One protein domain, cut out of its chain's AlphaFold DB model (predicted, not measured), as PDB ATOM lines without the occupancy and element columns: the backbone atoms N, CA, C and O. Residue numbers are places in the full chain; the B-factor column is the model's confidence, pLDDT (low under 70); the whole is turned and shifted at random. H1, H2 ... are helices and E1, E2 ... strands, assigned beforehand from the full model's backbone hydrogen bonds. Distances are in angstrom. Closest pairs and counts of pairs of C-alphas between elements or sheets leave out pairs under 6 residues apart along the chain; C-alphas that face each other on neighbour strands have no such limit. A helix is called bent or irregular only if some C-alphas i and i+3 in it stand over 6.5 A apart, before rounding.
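What this domain is: This is residues 106 to 127 and 286 to 372 of the 381 residues of an uncharacterized protein of Thermomicrobium roseum (strain ATCC 27502 / DSM 5159 / P-2) (UniProt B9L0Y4). A long, bent hairpin of E5 and E6 forms the spine of one twisted, branched sheet, with E7 beside E6, E1 added beside E5 near one end of the hairpin, and E2 with E3 added beside E6 near the other end. H1 covers part of one face of this sheet, and the short H2 lies off near the E1 end. The printed part has 109 residues with two named helices and seven named strands, in the order E1 E2 E3 H1 E4 H2 E5 E6 E7, and its class is mostly strand. The sheet is mixed, with E1 and E5 parallel and its other neighbour pairs antiparallel. The whole is only just compact, close to loose, with a radius of gyration of the C-alphas of 15.7 A and spans of 46 by 33 by 20 A.

Where its parts are: E5, residues 321 to 339, is 35.4 A long and bends by 113 degrees at residue 324. E6, residues 342 to 357, is 41.1 A long and bends by 63 degrees at residue 354. E7, residues 364 to 371, is 23.4 A long and ends at C-alpha 371 (43.242, -29.720, 56.073). E1, residues 106 to 111, begins at C-alpha 106 (40.715, -25.751, 36.209). E2 is residues 121 to 127, E3 residues 286 to 289 and E4 residues 306 to 308. H1 is residues 293 to 301, 12.7 A long, and H2 is residues 313 to 316.

How they stand to each other: E5, E6 and E7 form a meander, each strand the antiparallel neighbour of the one before, with hairpins E5 and E6, and E6 and E7. N 331 and O 350 are 3.0 A apart, and N 351 and O 368 2.8 A, both within hydrogen-bond range. E6 has E2 and E7 on one side and E5 on the other side. N 125 and O 345 of E2 and E6 are 3.0 A apart. Edge strand E3 is antiparallel to E2, with N 124 and O 286 at 2.8 A. Edge strand E1 is parallel to E5, with N 108 and O 323 at 3.0 A. Edge strand E4 is antiparallel to E7, with N 308 and O 367 at 2.8 A. H1 is on the sheet at a height over the sheet of 7.0 A, over E6, and runs only just across the strands, at 60.1 degrees to E6 on the local plane. The closest C-alphas of H1 and E7, Leu 296 and Val 370, are 6.6 A apart. H2 is not on the sheet, but only just, with 4 pairs of C-alphas within 10 A. Each O i to N i+4 pair in H1 is within hydrogen-bond range; H2 is too short for such a pair.

The domain as a whole: The two C-alphas farthest apart, those of Ser 341 and Pro 361, are 48.8 A apart. Residues 128 to 285 are not printed, and C-alphas 127 and 286 are 11.5 A apart across this cut. Of the links that are printed whole, E1 to E2 and E6 to E7 are short, the others tight. The mean pLDDT of the printed part is 92.4, and residue 317 is under 70.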
ATOM      1  N   ASN A 106      42.147 -25.738  35.942       91.50
ATOM      2  CA  ASN A 106      40.715 -25.751  36.209       91.50
ATOM      3  C   ASN A 106      40.176 -27.173  36.014       91.50
ATOM      4  O   ASN A 106      39.994 -27.636  34.888       91.50
ATOM      5  N   LEU A 107      39.958 -27.874  37.123       92.69
ATOM      6  CA  LEU A 107      39.509 -29.261  37.128       92.69
ATOM      7  C   LEU A 107      38.123 -29.371  37.757       92.69
ATOM      8  O   LEU A 107      37.875 -28.822  38.830       92.69
ATOM      9  N   ALA A 108      37.243 -30.135  37.115       95.12
ATOM     10  CA  ALA A 108      36.075 -30.701  37.778       95.12
ATOM     11  C   ALA A 108      36.487 -31.982  38.514       95.12
ATOM     12  O   ALA A 108      37.302 -32.747  38.000       95.12
ATOM     13  N   TYR A 109      35.927 -32.234  39.697       96.31
ATOM     14  CA  TYR A 109      36.310 -33.383  40.520       96.31
ATOM     15  C   TYR A 109      35.187 -34.411  40.626       96.31
ATOM     16  O   TYR A 109      34.057 -34.088  40.997       96.31
ATOM     17  N   GLU A 110      35.539 -35.667  40.377       96.44
ATOM     18  CA  GLU A 110      34.706 -36.842  40.586       96.44
ATOM     19  C   GLU A 110      35.304 -37.721  41.680       96.44
ATOM     20  O   GLU A 110      36.510 -37.984  41.709       96.44
ATOM     21  N   LEU A 111      34.444 -38.217  42.565       94.31
ATOM     22  CA  LEU A 111      34.844 -39.097  43.650       94.31
ATOM     23  C   LEU A 111      34.486 -40.547  43.320       94.31
ATOM     24  O   LEU A 111      33.319 -40.880  43.129       94.31
ATOM     25  N   ALA A 112      35.492 -41.416  43.291       93.62
ATOM     26  CA  ALA A 112      35.357 -42.854  43.073       93.62
ATOM     27  C   ALA A 112      35.847 -43.662  44.292       93.62
ATOM     28  O   ALA A 112      36.392 -44.756  44.148       93.62
ATOM     29  N   ILE A 113      35.659 -43.108  45.491       91.19
ATOM     30  CA  ILE A 113      36.013 -43.697  46.786       91.19
ATOM     31  C   ILE A 113      34.854 -43.513  47.771       91.19
ATOM     32  O   ILE A 113      34.163 -42.496  47.764       91.19
ATOM     33  N   ASP A 114      34.671 -44.502  48.644       92.00
ATOM     34  CA  ASP A 114      33.791 -44.414  49.804       92.00
ATOM     35  C   ASP A 114      34.430 -43.572  50.924       92.00
ATOM     36  O   ASP A 114      35.402 -43.987  51.563       92.00
ATOM     37  N   LEU A 115      33.861 -42.388  51.169       90.62
ATOM     38  CA  LEU A 115      34.301 -41.450  52.206       90.62
ATOM     39  C   LEU A 115      34.164 -41.998  53.629       90.62
ATOM     40  O   LEU A 115      34.869 -41.522  54.517       90.62
ATOM     41  N   ALA A 116      33.306 -42.996  53.860       89.38
ATOM     42  CA  ALA A 116      33.136 -43.600  55.181       89.38
ATOM     43  C   ALA A 116      34.394 -44.342  55.667       89.38
ATOM     44  O   ALA A 116      34.493 -44.680  56.844       89.38
ATOM     45  N   ARG A 117      35.363 -44.584  54.774       89.50
ATOM     46  CA  ARG A 117      36.652 -45.211  55.097       89.50
ATOM     47  C   ARG A 117      37.678 -44.246  55.681       89.50
ATOM     48  O   ARG A 117      38.710 -44.706  56.164       89.50
ATOM     49  N   LEU A 118      37.440 -42.936  55.604       92.50
ATOM     50  CA  LEU A 118      38.339 -41.967  56.216       92.50
ATOM     51  C   LEU A 118      38.238 -42.053  57.745       92.50
ATOM     52  O   LEU A 118      37.128 -42.137  58.278       92.50
ATOM     53  N   PRO A 119      39.375 -42.024  58.459       93.69
ATOM     54  CA  PRO A 119      39.361 -42.038  59.913       93.69
ATOM     55  C   PRO A 119      38.661 -40.787  60.461       93.69
ATOM     56  O   PRO A 119      38.660 -39.728  59.835       93.69
ATOM     57  N   GLN A 120      38.042 -40.920  61.634       94.44
ATOM     58  CA  GLN A 120      37.342 -39.817  62.310       94.44
ATOM     59  C   GLN A 120      38.246 -39.043  63.270       94.44
ATOM     60  O   GLN A 120      37.928 -37.920  63.656       94.44
ATOM     61  N   ASP A 121      39.376 -39.628  63.641       95.69
ATOM     62  CA  ASP A 121      40.401 -39.029  64.472       95.69
ATOM     63  C   ASP A 121      41.790 -39.424  63.959       95.69
ATOM     64  O   ASP A 121      41.952 -40.365  63.180       95.69
ATOM     65  N   ALA A 122      42.792 -38.636  64.331       96.81
ATOM     66  CA  ALA A 122      44.185 -38.945  64.053       96.81
ATOM     67  C   ALA A 122      45.099 -38.261  65.077       96.81
ATOM     68  O   ALA A 122      44.723 -37.237  65.668       96.81
ATOM     69  N   PRO A 123      46.313 -38.793  65.289       97.19
ATOM     70  CA  PRO A 123      47.298 -38.136  66.125       97.19
ATOM     71  C   PRO A 123      47.849 -36.875  65.445       97.19
ATOM     72  O   PRO A 123      48.262 -36.879  64.282       97.19
ATOM     73  N   VAL A 124      47.894 -35.799  66.222       97.12
ATOM     74  CA  VAL A 124      48.735 -34.622  66.002       97.12
ATOM     75  C   VAL A 124      49.973 -34.793  66.865       97.12
ATOM     76  O   VAL A 124      49.861 -35.192  68.022       97.12
ATOM     77  N   TYR A 125      51.146 -34.468  66.333       96.75
ATOM     78  CA  TYR A 125      52.392 -34.605  67.081       96.75
ATOM     79  C   TYR A 125      52.961 -33.232  67.396       96.75
ATOM     80  O   TYR A 125      53.161 -32.429  66.490       96.75
ATOM     81  N   ARG A 126      53.257 -32.962  68.667       95.38
ATOM     82  CA  ARG A 126      54.074 -31.814  69.068       95.38
ATOM     83  C   ARG A 126      55.544 -32.149  68.861       95.38
ATOM     84  O   ARG A 126      56.006 -33.217  69.268       95.38
ATOM     85  N   LEU A 127      56.274 -31.241  68.216       94.44
ATOM     86  CA  LEU A 127      57.679 -31.448  67.881       94.44
ATOM     87  C   LEU A 127      58.517 -30.841  68.992       94.44
ATOM     88  O   LEU A 127      58.681 -29.626  69.073       94.44
ATOM     89  N   SER A 286      48.992 -36.361  70.426       96.94
ATOM     90  CA  SER A 286      47.675 -36.144  71.010       96.94
ATOM     91  C   SER A 286      46.597 -36.355  69.954       96.94
ATOM     92  O   SER A 286      46.757 -35.933  68.811       96.94
ATOM     93  N   THR A 287      45.508 -37.029  70.316       96.69
ATOM     94  CA  THR A 287      44.428 -37.361  69.383       96.69
ATOM     95  C   THR A 287      43.504 -36.170  69.168       96.69
ATOM     96  O   THR A 287      43.046 -35.553  70.130       96.69
ATOM     97  N   TYR A 288      43.203 -35.881  67.904       96.19
ATOM     98  CA  TYR A 288      42.253 -34.853  67.490       96.19
ATOM     99  C   TYR A 288      41.174 -35.455  66.600       96.19
ATOM    100  O   TYR A 288      41.469 -36.302  65.757       96.19
ATOM    101  N   SER A 289      39.944 -34.954  66.725       95.31
ATOM    102  CA  SER A 289      38.909 -35.234  65.736       95.31
ATOM    103  C   SER A 289      39.255 -34.594  64.395       95.31
ATOM    104  O   SER A 289      39.619 -33.414  64.298       95.31
ATOM    105  N   LEU A 290      39.082 -35.385  63.347       95.31
ATOM    106  CA  LEU A 290      39.107 -34.924  61.977       95.31
ATOM    107  C   LEU A 290      37.747 -34.339  61.596       95.31
ATOM    108  O   LEU A 290      36.705 -34.636  62.184       95.31
ATOM    109  N   ARG A 291      37.760 -33.468  60.596       94.12
ATOM    110  CA  ARG A 291      36.556 -32.908  59.996       94.12
ATOM    111  C   ARG A 291      35.762 -34.028  59.325       94.12
ATOM    112  O   ARG A 291      36.362 -34.949  58.766       94.12
ATOM    113  N   PRO A 292      34.422 -33.931  59.301       93.06
ATOM    114  CA  PRO A 292      33.597 -34.891  58.583       93.06
ATOM    115  C   PRO A 292      34.058 -35.036  57.133       93.06
ATOM    116  O   PRO A 292      34.270 -34.035  56.445       93.06
ATOM    117  N   ALA A 293      34.160 -36.272  56.646       93.31
ATOM    118  CA  ALA A 293      34.662 -36.563  55.305       93.31
ATOM    119  C   ALA A 293      33.913 -35.795  54.196       93.31
ATOM    120  O   ALA A 293      34.519 -35.336  53.230       93.31
ATOM    121  N   GLN A 294      32.608 -35.567  54.373       92.94
ATOM    122  CA  GLN A 294      31.811 -34.766  53.445       92.94
ATOM    123  C   GLN A 294      32.254 -33.294  53.390       92.94
ATOM    124  O   GLN A 294      32.240 -32.692  52.320       92.94
ATOM    125  N   ALA A 295      32.669 -32.713  54.519       92.94
ATOM    126  CA  ALA A 295      33.179 -31.345  54.566       92.94
ATOM    127  C   ALA A 295      34.549 -31.236  53.879       92.94
ATOM    128  O   ALA A 295      34.808 -30.261  53.177       92.94
ATOM    129  N   LEU A 296      35.397 -32.261  54.024       93.81
ATOM    130  CA  LEU A 296      36.669 -32.360  53.303       93.81
ATOM    131  C   LEU A 296      36.451 -32.430  51.789       93.81
ATOM    132  O   LEU A 296      37.110 -31.726  51.030       93.81
ATOM    133  N   TRP A 297      35.482 -33.232  51.343       94.88
ATOM    134  CA  TRP A 297      35.119 -33.308  49.930       94.88
ATOM    135  C   TRP A 297      34.553 -31.985  49.392       94.88
ATOM    136  O   TRP A 297      34.902 -31.562  48.291       94.88
ATOM    137  N   GLN A 298      33.744 -31.274  50.183       94.06
ATOM    138  CA  GLN A 298      33.265 -29.942  49.805       94.06
ATOM    139  C   GLN A 298      34.406 -28.931  49.614       94.06
ATOM    140  O   GLN A 298      34.294 -28.062  48.750       94.06
ATOM    141  N   ASP A 299      35.509 -29.030  50.361       92.94
ATOM    142  CA  ASP A 299      36.682 -28.172  50.134       92.94
ATOM    143  C   ASP A 299      37.340 -28.441  48.782       92.94
ATOM    144  O   ASP A 299      37.705 -27.495  48.086       92.94
ATOM    145  N   VAL A 300      37.426 -29.711  48.378       93.19
ATOM    146  CA  VAL A 300      37.911 -30.090  47.044       93.19
ATOM    147  C   VAL A 300      37.027 -29.471  45.960       93.19
ATOM    148  O   VAL A 300      37.525 -28.784  45.072       93.19
ATOM    149  N   GLN A 301      35.707 -29.638  46.066       92.62
ATOM    150  CA  GLN A 301      34.760 -29.124  45.070       92.62
ATOM    151  C   GLN A 301      34.699 -27.592  45.012       92.62
ATOM    152  O   GLN A 301      34.425 -27.029  43.956       92.62
ATOM    153  N   SER A 302      34.943 -26.916  46.136       89.75
ATOM    154  CA  SER A 302      34.926 -25.450  46.226       89.75
ATOM    155  C   SER A 302      36.274 -24.792  45.919       89.75
ATOM    156  O   SER A 302      36.384 -23.573  46.035       89.75
ATOM    157  N   GLY A 303      37.292 -25.567  45.530       87.88
ATOM    158  CA  GLY A 303      38.623 -25.042  45.212       87.88
ATOM    159  C   GLY A 303      39.414 -24.559  46.430       87.88
ATOM    160  O   GLY A 303      40.378 -23.823  46.269       87.88
ATOM    161  N   ARG A 304      39.035 -24.975  47.647       87.69
ATOM    162  CA  ARG A 304      39.766 -24.681  48.898       87.69
ATOM    163  C   ARG A 304      40.880 -25.690  49.197       87.69
ATOM    164  O   ARG A 304      41.454 -25.677  50.283       87.69
ATOM    165  N   ALA A 305      41.154 -26.590  48.260       89.88
ATOM    166  CA  ALA A 305      42.198 -27.596  48.360       89.88
ATOM    167  C   ALA A 305      43.459 -27.172  47.602       89.88
ATOM    168  O   ALA A 305      43.396 -26.431  46.624       89.88
ATOM    169  N   THR A 306      44.606 -27.704  48.016       91.31
ATOM    170  CA  THR A 306      45.835 -27.616  47.218       91.31
ATOM    171  C   THR A 306      45.861 -28.763  46.215       91.31
ATOM    172  O   THR A 306      45.595 -29.904  46.584       91.31
ATOM    173  N   VAL A 307      46.174 -28.465  44.957       91.94
ATOM    174  CA  VAL A 307      46.252 -29.447  43.870       91.94
ATOM    175  C   VAL A 307      47.706 -29.586  43.437       91.94
ATOM    176  O   VAL A 307      48.387 -28.579  43.270       91.94
ATOM    177  N   GLU A 308      48.161 -30.819  43.254       92.00
ATOM    178  CA  GLU A 308      49.490 -31.187  42.766       92.00
ATOM    179  C   GLU A 308      49.333 -31.997  41.465       92.00
ATOM    180  O   GLU A 308      48.600 -32.989  41.431       92.00
ATOM    181  N   VAL A 309      50.028 -31.570  40.409       91.31
ATOM    182  CA  VAL A 309      50.181 -32.254  39.109       91.31
ATOM    183  C   VAL A 309      51.617 -32.044  38.608       91.31
ATOM    184  O   VAL A 309      52.310 -31.160  39.113       91.31
ATOM    185  N   ASP A 310      52.073 -32.813  37.613       88.94
ATOM    186  CA  ASP A 310      53.399 -32.600  37.006       88.94
ATOM    187  C   ASP A 310      53.501 -31.191  36.386       88.94
ATOM    188  O   ASP A 310      52.736 -30.813  35.498       88.94
ATOM    189  N   GLU A 311      54.473 -30.400  36.839       85.12
ATOM    190  CA  GLU A 311      54.683 -29.023  36.387       85.12
ATOM    191  C   GLU A 311      55.051 -28.933  34.898       85.12
ATOM    192  O   GLU A 311      54.756 -27.935  34.236       85.12
ATOM    193  N   ARG A 312      55.615 -30.005  34.326       85.88
ATOM    194  CA  ARG A 312      55.971 -30.082  32.899       85.88
ATOM    195  C   ARG A 312      54.757 -29.974  31.978       85.88
ATOM    196  O   ARG A 312      54.905 -29.707  30.785       85.88
ATOM    197  N   LEU A 313      53.549 -30.151  32.514       85.50
ATOM    198  CA  LEU A 313      52.297 -29.962  31.781       85.50
ATOM    199  C   LEU A 313      52.043 -28.494  31.420       85.50
ATOM    200  O   LEU A 313      51.381 -28.199  30.423       85.50
ATOM    201  N   PHE A 314      52.571 -27.555  32.203       84.19
ATOM    202  CA  PHE A 314      52.382 -26.128  31.940       84.19
ATOM    203  C   PHE A 314      53.341 -25.598  30.866       84.19
ATOM    204  O   PHE A 314      53.120 -24.515  30.334       84.19
ATOM    205  N   GLU A 315      54.370 -26.366  30.495       81.88
ATOM    206  CA  GLU A 315      55.335 -25.991  29.452       81.88
ATOM    207  C   GLU A 315      54.836 -26.301  28.033       81.88
ATOM    208  O   GLU A 315      55.306 -25.711  27.061       81.88
ATOM    209  N   ARG A 316      53.907 -27.255  27.895       70.81
ATOM    210  CA  ARG A 316      53.557 -27.866  26.600       70.81
ATOM    211  C   ARG A 316      52.184 -27.476  26.062       70.81
ATOM    212  O   ARG A 316      51.879 -27.805  24.918       70.81
ATOM    213  N   ALA A 317      51.351 -26.818  26.860       67.31
ATOM    214  CA  ALA A 317      49.929 -26.674  26.574       67.31
ATOM    215  C   ALA A 317      49.448 -25.222  26.528       67.31
ATOM    216  O   ALA A 317      50.034 -24.317  27.120       67.31
ATOM    217  N   SER A 318      48.319 -25.025  25.846       76.50
ATOM    218  CA  SER A 318      47.544 -23.789  25.918       76.50
ATOM    219  C   SER A 318      46.902 -23.665  27.299       76.50
ATOM    220  O   SER A 318      46.207 -24.571  27.752       76.50
ATOM    221  N   LEU A 319      47.131 -22.534  27.960       84.25
ATOM    222  CA  LEU A 319      46.623 -22.254  29.302       84.25
ATOM    223  C   LEU A 319      45.264 -21.528  29.242       84.25
ATOM    224  O   LEU A 319      45.032 -20.754  28.309       84.25
ATOM    225  N   PRO A 320      44.384 -21.692  30.248       88.00
ATOM    226  CA  PRO A 320      44.507 -22.597  31.396       88.00
ATOM    227  C   PRO A 320      44.210 -24.057  31.023       88.00
ATOM    228  O   PRO A 320      43.374 -24.322  30.160       88.00
ATOM    229  N   LEU A 321      44.847 -24.995  31.725       89.50
ATOM    230  CA  LEU A 321      44.562 -26.423  31.617       89.50
ATOM    231  C   LEU A 321      43.164 -26.719  32.162       89.50
ATOM    232  O   LEU A 321      42.842 -26.332  33.287       89.50
ATOM    233  N   ARG A 322      42.343 -27.416  31.374       93.50
ATOM    234  CA  ARG A 322      40.971 -27.801  31.734       93.50
ATOM    235  C   ARG A 322      40.810 -29.308  31.697       93.50
ATOM    236  O   ARG A 322      41.386 -29.959  30.829       93.50
ATOM    237  N   GLY A 323      40.040 -29.866  32.625       94.00
ATOM    238  CA  GLY A 323      39.862 -31.312  32.675       94.00
ATOM    239  C   GLY A 323      38.941 -31.819  33.773       94.00
ATOM    240  O   GLY A 323      38.341 -31.050  34.524       94.00
ATOM    241  N   VAL A 324      38.856 -33.145  33.866       96.56
ATOM    242  CA  VAL A 324      38.108 -33.859  34.908       96.56
ATOM    243  C   VAL A 324      39.066 -34.763  35.672       96.56
ATOM    244  O   VAL A 324      39.723 -35.616  35.078       96.56
ATOM    245  N   ALA A 325      39.139 -34.575  36.987       97.06
ATOM    246  CA  ALA A 325      39.923 -35.369  37.922       97.06
ATOM    247  C   ALA A 325      39.048 -36.418  38.607       97.06
ATOM    248  O   ALA A 325      38.131 -36.079  39.353       97.06
ATOM    249  N   ARG A 326      39.365 -37.696  38.398       97.38
ATOM    250  CA  ARG A 326      38.720 -38.824  39.070       97.38
ATOM    251  C   ARG A 326      39.603 -39.316  40.209       97.38
ATOM    252  O   ARG A 326      40.650 -39.915  39.970       97.38
ATOM    253  N   LEU A 327      39.162 -39.086  41.443       97.38
ATOM    254  CA  LEU A 327      39.890 -39.436  42.664       97.38
ATOM    255  C   LEU A 327      39.482 -40.833  43.142       97.38
ATOM    256  O   LEU A 327      38.305 -41.100  43.376       97.38
ATOM    257  N   THR A 328      40.454 -41.731  43.268       96.69
ATOM    258  CA  THR A 328      40.244 -43.170  43.498       96.69
ATOM    259  C   THR A 328      40.734 -43.653  44.856       96.69
ATOM    260  O   THR A 328      40.358 -44.739  45.288       96.69
ATOM    261  N   SER A 329      41.569 -42.876  45.545       95.69
ATOM    262  CA  SER A 329      42.003 -43.180  46.906       95.69
ATOM    263  C   SER A 329      42.089 -41.922  47.760       95.69
ATOM    264  O   SER A 329      42.161 -40.806  47.243       95.69
ATOM    265  N   ALA A 330      42.057 -42.111  49.075       95.94
ATOM    266  CA  ALA A 330      42.316 -41.066  50.046       95.94
ATOM    267  C   ALA A 330      43.143 -41.644  51.197       95.94
ATOM    268  O   ALA A 330      42.881 -42.760  51.648       95.94
ATOM    269  N   GLU A 331      44.137 -40.895  51.653       95.69
ATOM    270  CA  GLU A 331      45.035 -41.287  52.740       95.69
ATOM    271  C   GLU A 331      45.293 -40.106  53.677       95.69
ATOM    272  O   GLU A 331      45.154 -38.944  53.284       95.69
ATOM    273  N   LEU A 332      45.687 -40.406  54.915       96.69
ATOM    274  CA  LEU A 332      46.264 -39.398  55.795       96.69
ATOM    275  C   LEU A 332      47.716 -39.137  55.408       96.69
ATOM    276  O   LEU A 332      48.454 -40.050  55.051       96.69
ATOM    277  N   ALA A 333      48.117 -37.882  55.536       96.62
ATOM    278  CA  ALA A 333      49.506 -37.462  55.546       96.62
ATOM    279  C   ALA A 333      49.679 -36.369  56.600       96.62
ATOM    280  O   ALA A 333      48.695 -35.807  57.078       96.62
ATOM    281  N   TRP A 334      50.912 -36.046  56.968       96.69
ATOM    282  CA  TRP A 334      51.192 -35.040  57.988       96.69
ATOM    283  C   TRP A 334      51.993 -33.888  57.405       96.69
ATOM    284  O   TRP A 334      52.933 -34.082  56.634       96.69
ATOM    285  N   VAL A 335      51.615 -32.677  57.792       95.31
ATOM    286  CA  VAL A 335      52.299 -31.437  57.422       95.31
ATOM    287  C   VAL A 335      52.694 -30.683  58.675       95.31
ATOM    288  O   VAL A 335      52.036 -30.775  59.710       95.31
ATOM    289  N   ASP A 336      53.768 -29.924  58.563       93.75
ATOM    290  CA  ASP A 336      54.209 -28.983  59.574       93.75
ATOM    291  C   ASP A 336      53.173 -27.874  59.805       93.75
ATOM    292  O   ASP A 336      52.537 -27.396  58.866       93.75
ATOM    293  N   ALA A 337      53.025 -27.433  61.048       93.19
ATOM    294  CA  ALA A 337      52.177 -26.315  61.435       93.19
ATOM    295  C   ALA A 337      52.827 -25.531  62.581       93.19
ATOM    296  O   ALA A 337      53.348 -26.112  63.535       93.19
ATOM    297  N   GLY A 338      52.745 -24.201  62.526       90.06
ATOM    298  CA  GLY A 338      53.323 -23.320  63.545       90.06
ATOM    299  C   GLY A 338      54.839 -23.121  63.425       90.06
ATOM    300  O   GLY A 338      55.429 -23.304  62.364       90.06
ATOM    301  N   GLN A 339      55.467 -22.670  64.515       85.81
ATOM    302  CA  GLN A 339      56.884 -22.283  64.548       85.81
ATOM    303  C   GLN A 339      57.476 -22.369  65.963       85.81
ATOM    304  O   GLN A 339      56.749 -22.315  66.958       85.81
ATOM    305  N   GLY A 340      58.807 -22.460  66.048       81.81
ATOM    306  CA  GLY A 340      59.543 -22.506  67.317       81.81
ATOM    307  C   GLY A 340      59.076 -23.648  68.223       81.81
ATOM    308  O   GLY A 340      58.922 -24.780  67.770       81.81
ATOM    309  N   SER A 341      58.802 -23.335  69.492       77.62
ATOM    310  CA  SER A 341      58.303 -24.287  70.496       77.62
ATOM    311  C   SER A 341      56.844 -24.717  70.297       77.62
ATOM    312  O   SER A 341      56.392 -25.654  70.949       77.62
ATOM    313  N   SER A 342      56.099 -24.034  69.423       85.94
ATOM    314  CA  SER A 342      54.695 -24.316  69.102       85.94
ATOM    315  C   SER A 342      54.586 -24.870  67.684       85.94
ATOM    316  O   SER A 342      53.822 -24.364  66.860       85.94
ATOM    317  N   ARG A 343      55.419 -25.872  67.391       92.56
ATOM    318  CA  ARG A 343      55.500 -26.538  66.093       92.56
ATOM    319  C   ARG A 343      54.918 -27.945  66.182       92.56
ATOM    320  O   ARG A 343      55.212 -28.689  67.121       92.56
ATOM    321  N   TYR A 344      54.095 -28.299  65.206       95.38
ATOM    322  CA  TYR A 344      53.307 -29.525  65.202       95.38
ATOM    323  C   TYR A 344      53.362 -30.210  63.841       95.38
ATOM    324  O   TYR A 344      53.536 -29.556  62.820       95.38
ATOM    325  N   LEU A 345      53.148 -31.523  63.826       96.38
ATOM    326  CA  LEU A 345      52.725 -32.252  62.639       96.38
ATOM    327  C   LEU A 345      51.230 -32.488  62.737       96.38
ATOM    328  O   LEU A 345      50.765 -33.196  63.635       96.38
ATOM    329  N   THR A 346      50.487 -31.913  61.803       96.44
ATOM    330  CA  THR A 346      49.029 -31.994  61.763       96.44
ATOM    331  C   THR A 346      48.574 -32.817  60.564       96.44
ATOM    332  O   THR A 346      49.148 -32.664  59.482       96.44
ATOM    333  N   PRO A 347      47.559 -33.679  60.729       96.94
ATOM    334  CA  PRO A 347      47.057 -34.502  59.647       96.94
ATOM    335  C   PRO A 347      46.348 -33.660  58.576       96.94
ATOM    336  O   PRO A 347      45.596 -32.724  58.856       96.94
ATOM    337  N   VAL A 348      46.564 -34.059  57.331       96.31
ATOM    338  CA  VAL A 348      45.848 -33.641  56.126       96.31
ATOM    339  C   VAL A 348      45.302 -34.888  55.441       96.31
ATOM    340  O   VAL A 348      45.846 -35.981  55.604       96.31
ATOM    341  N   VAL A 349      44.235 -34.739  54.659       96.50
ATOM    342  CA  VAL A 349      43.762 -35.810  53.774       96.50
ATOM    343  C   VAL A 349      44.270 -35.531  52.370       96.50
ATOM    344  O   VAL A 349      44.092 -34.426  51.852       96.50
ATOM    345  N   ARG A 350      44.887 -36.540  51.755       96.25
ATOM    346  CA  ARG A 350      45.310 -36.517  50.355       96.25
ATOM    347  C   ARG A 350      44.407 -37.425  49.547       96.25
ATOM    348  O   ARG A 350      44.435 -38.638  49.731       96.25
ATOM    349  N   PHE A 351      43.643 -36.849  48.634       96.75
ATOM    350  CA  PHE A 351      42.924 -37.592  47.611       96.75
ATOM    351  C   PHE A 351      43.838 -37.785  46.404       96.75
ATOM    352  O   PHE A 351      44.407 -36.816  45.907       96.75
ATOM    353  N   ARG A 352      43.977 -39.018  45.916       97.12
ATOM    354  CA  ARG A 352      44.799 -39.334  44.742       97.12
ATOM    355  C   ARG A 352      43.944 -39.914  43.630       97.12
ATOM    356  O   ARG A 352      42.969 -40.626  43.883       97.12
ATOM    357  N   GLY A 353      44.330 -39.637  42.396       97.12
ATOM    358  CA  GLY A 353      43.672 -40.186  41.225       97.12
ATOM    359  C   GLY A 353      44.335 -39.739  39.938       97.12
ATOM    360  O   GLY A 353      45.524 -39.426  39.912       97.12
ATOM    361  N   THR A 354      43.548 -39.699  38.869       97.38
ATOM    362  CA  THR A 354      44.018 -39.246  37.557       97.38
ATOM    363  C   THR A 354      43.075 -38.205  36.973       97.38
ATOM    364  O   THR A 354      41.864 -38.249  37.191       97.38
ATOM    365  N   ALA A 355      43.634 -37.248  36.241       96.44
ATOM    366  CA  ALA A 355      42.918 -36.209  35.530       96.44
ATOM    367  C   ALA A 355      43.020 -36.425  34.022       96.44
ATOM    368  O   ALA A 355      44.106 -36.610  33.477       96.44
ATOM    369  N   THR A 356      41.880 -36.366  33.339       96.12
ATOM    370  CA  THR A 356      41.835 -36.244  31.879       96.12
ATOM    371  C   THR A 356      41.866 -34.760  31.542       96.12
ATOM    372  O   THR A 356      40.926 -34.044  31.894       96.12
ATOM    373  N   ILE A 357      42.948 -34.296  30.913       93.69
ATOM    374  CA  ILE A 357      43.193 -32.878  30.618       93.69
ATOM    375  C   ILE A 357      43.094 -32.642  29.109       93.69
ATOM    376  O   ILE A 357      43.657 -33.390  28.312       93.69
ATOM    377  N   GLU A 358      42.390 -31.586  28.708       90.69
ATOM    378  CA  GLU A 358      42.286 -31.164  27.311       90.69
ATOM    379  C   GLU A 358      43.680 -30.953  26.695       90.69
ATOM    380  O   GLU A 358      44.540 -30.282  27.265       90.69
ATOM    381  N   GLY A 359      43.913 -31.534  25.514       86.94
ATOM    382  CA  GLY A 359      45.208 -31.464  24.829       86.94
ATOM    383  C   GLY A 359      46.234 -32.514  25.271       86.94
ATOM    384  O   GLY A 359      47.278 -32.621  24.632       86.94
ATOM    385  N   TYR A 360      45.927 -33.326  26.286       88.50
ATOM    386  CA  TYR A 360      46.757 -34.454  26.707       88.50
ATOM    387  C   TYR A 360      46.079 -35.787  26.367       88.50
ATOM    388  O   TYR A 360      44.933 -36.007  26.760       88.50
ATOM    389  N   PRO A 361      46.752 -36.691  25.629       86.69
ATOM    390  CA  PRO A 361      46.167 -37.977  25.256       86.69
ATOM    391  C   PRO A 361      46.126 -38.973  26.423       86.69
ATOM    392  O   PRO A 361      45.294 -39.876  26.424       86.69
ATOM    393  N   GLU A 362      47.018 -38.817  27.403       91.81
ATOM    394  CA  GLU A 362      47.149 -39.720  28.545       91.81
ATOM    395  C   GLU A 362      46.639 -39.057  29.834       91.81
ATOM    396  O   GLU A 362      46.842 -37.852  30.023       91.81
ATOM    397  N   PRO A 363      45.987 -39.821  30.734       93.56
ATOM    398  CA  PRO A 363      45.624 -39.329  32.054       93.56
ATOM    399  C   PRO A 363      46.854 -38.913  32.862       93.56
ATOM    400  O   PRO A 363      47.876 -39.596  32.873       93.56
ATOM    401  N   VAL A 364      46.718 -37.814  33.590       94.19
ATOM    402  CA  VAL A 364      47.769 -37.240  34.430       94.19
ATOM    403  C   VAL A 364      47.496 -37.578  35.888       94.19
ATOM    404  O   VAL A 364      46.368 -37.420  36.346       94.19
ATOM    405  N   GLU A 365      48.505 -37.998  36.647       96.00
ATOM    406  CA  GLU A 365      48.354 -38.157  38.096       96.00
ATOM    407  C   GLU A 365      48.026 -36.823  38.775       96.00
ATOM    408  O   GLU A 365      48.663 -35.799  38.526       96.00
ATOM    409  N   VAL A 366      47.030 -36.845  39.657       95.06
ATOM    410  CA  VAL A 366      46.622 -35.677  40.436       95.06
ATOM    411  C   VAL A 366      46.519 -36.046  41.906       95.06
ATOM    412  O   VAL A 366      45.958 -37.088  42.269       95.06
ATOM    413  N   VAL A 367      47.042 -35.167  42.757       95.81
ATOM    414  CA  VAL A 367      46.874 -35.255  44.205       95.81
ATOM    415  C   VAL A 367      46.226 -33.980  44.715       95.81
ATOM    416  O   VAL A 367      46.629 -32.879  44.360       95.81
ATOM    417  N   VAL A 368      45.196 -34.131  45.540       94.75
ATOM    418  CA  VAL A 368      44.454 -33.022  46.133       94.75
ATOM    419  C   VAL A 368      44.553 -33.116  47.649       94.75
ATOM    420  O   VAL A 368      44.131 -34.110  48.239       94.75
ATOM    421  N   THR A 369      45.096 -32.083  48.283       95.12
ATOM    422  CA  THR A 369      45.389 -32.045  49.719       95.12
ATOM    423  C   THR A 369      44.476 -31.047  50.432       95.12
ATOM    424  O   THR A 369      44.364 -29.889  50.021       95.12
ATOM    425  N   VAL A 370      43.842 -31.486  51.525       94.00
ATOM    426  CA  VAL A 370      42.946 -30.670  52.367       94.00
ATOM    427  C   VAL A 370      43.280 -30.798  53.852       94.00
ATOM    428  O   VAL A 370      43.696 -31.859  54.324       94.00
ATOM    429  N   VAL A 371      43.055 -29.724  54.613       93.81
ATOM    430  CA  VAL A 371      43.242 -29.720  56.073       93.81
ATOM    431  C   VAL A 371      42.220 -30.621  56.747       93.81
ATOM    432  O   VAL A 371      41.013 -30.438  56.562       93.81
ATOM    433  N   ALA A 372      42.709 -31.567  57.553       94.25
ATOM    434  CA  ALA A 372      41.869 -32.601  58.136       94.25
ATOM    435  C   ALA A 372      41.378 -32.280  59.551       94.25
ATOM    436  O   ALA A 372      40.290 -32.719  59.897       94.25
TER     437      ALA A 372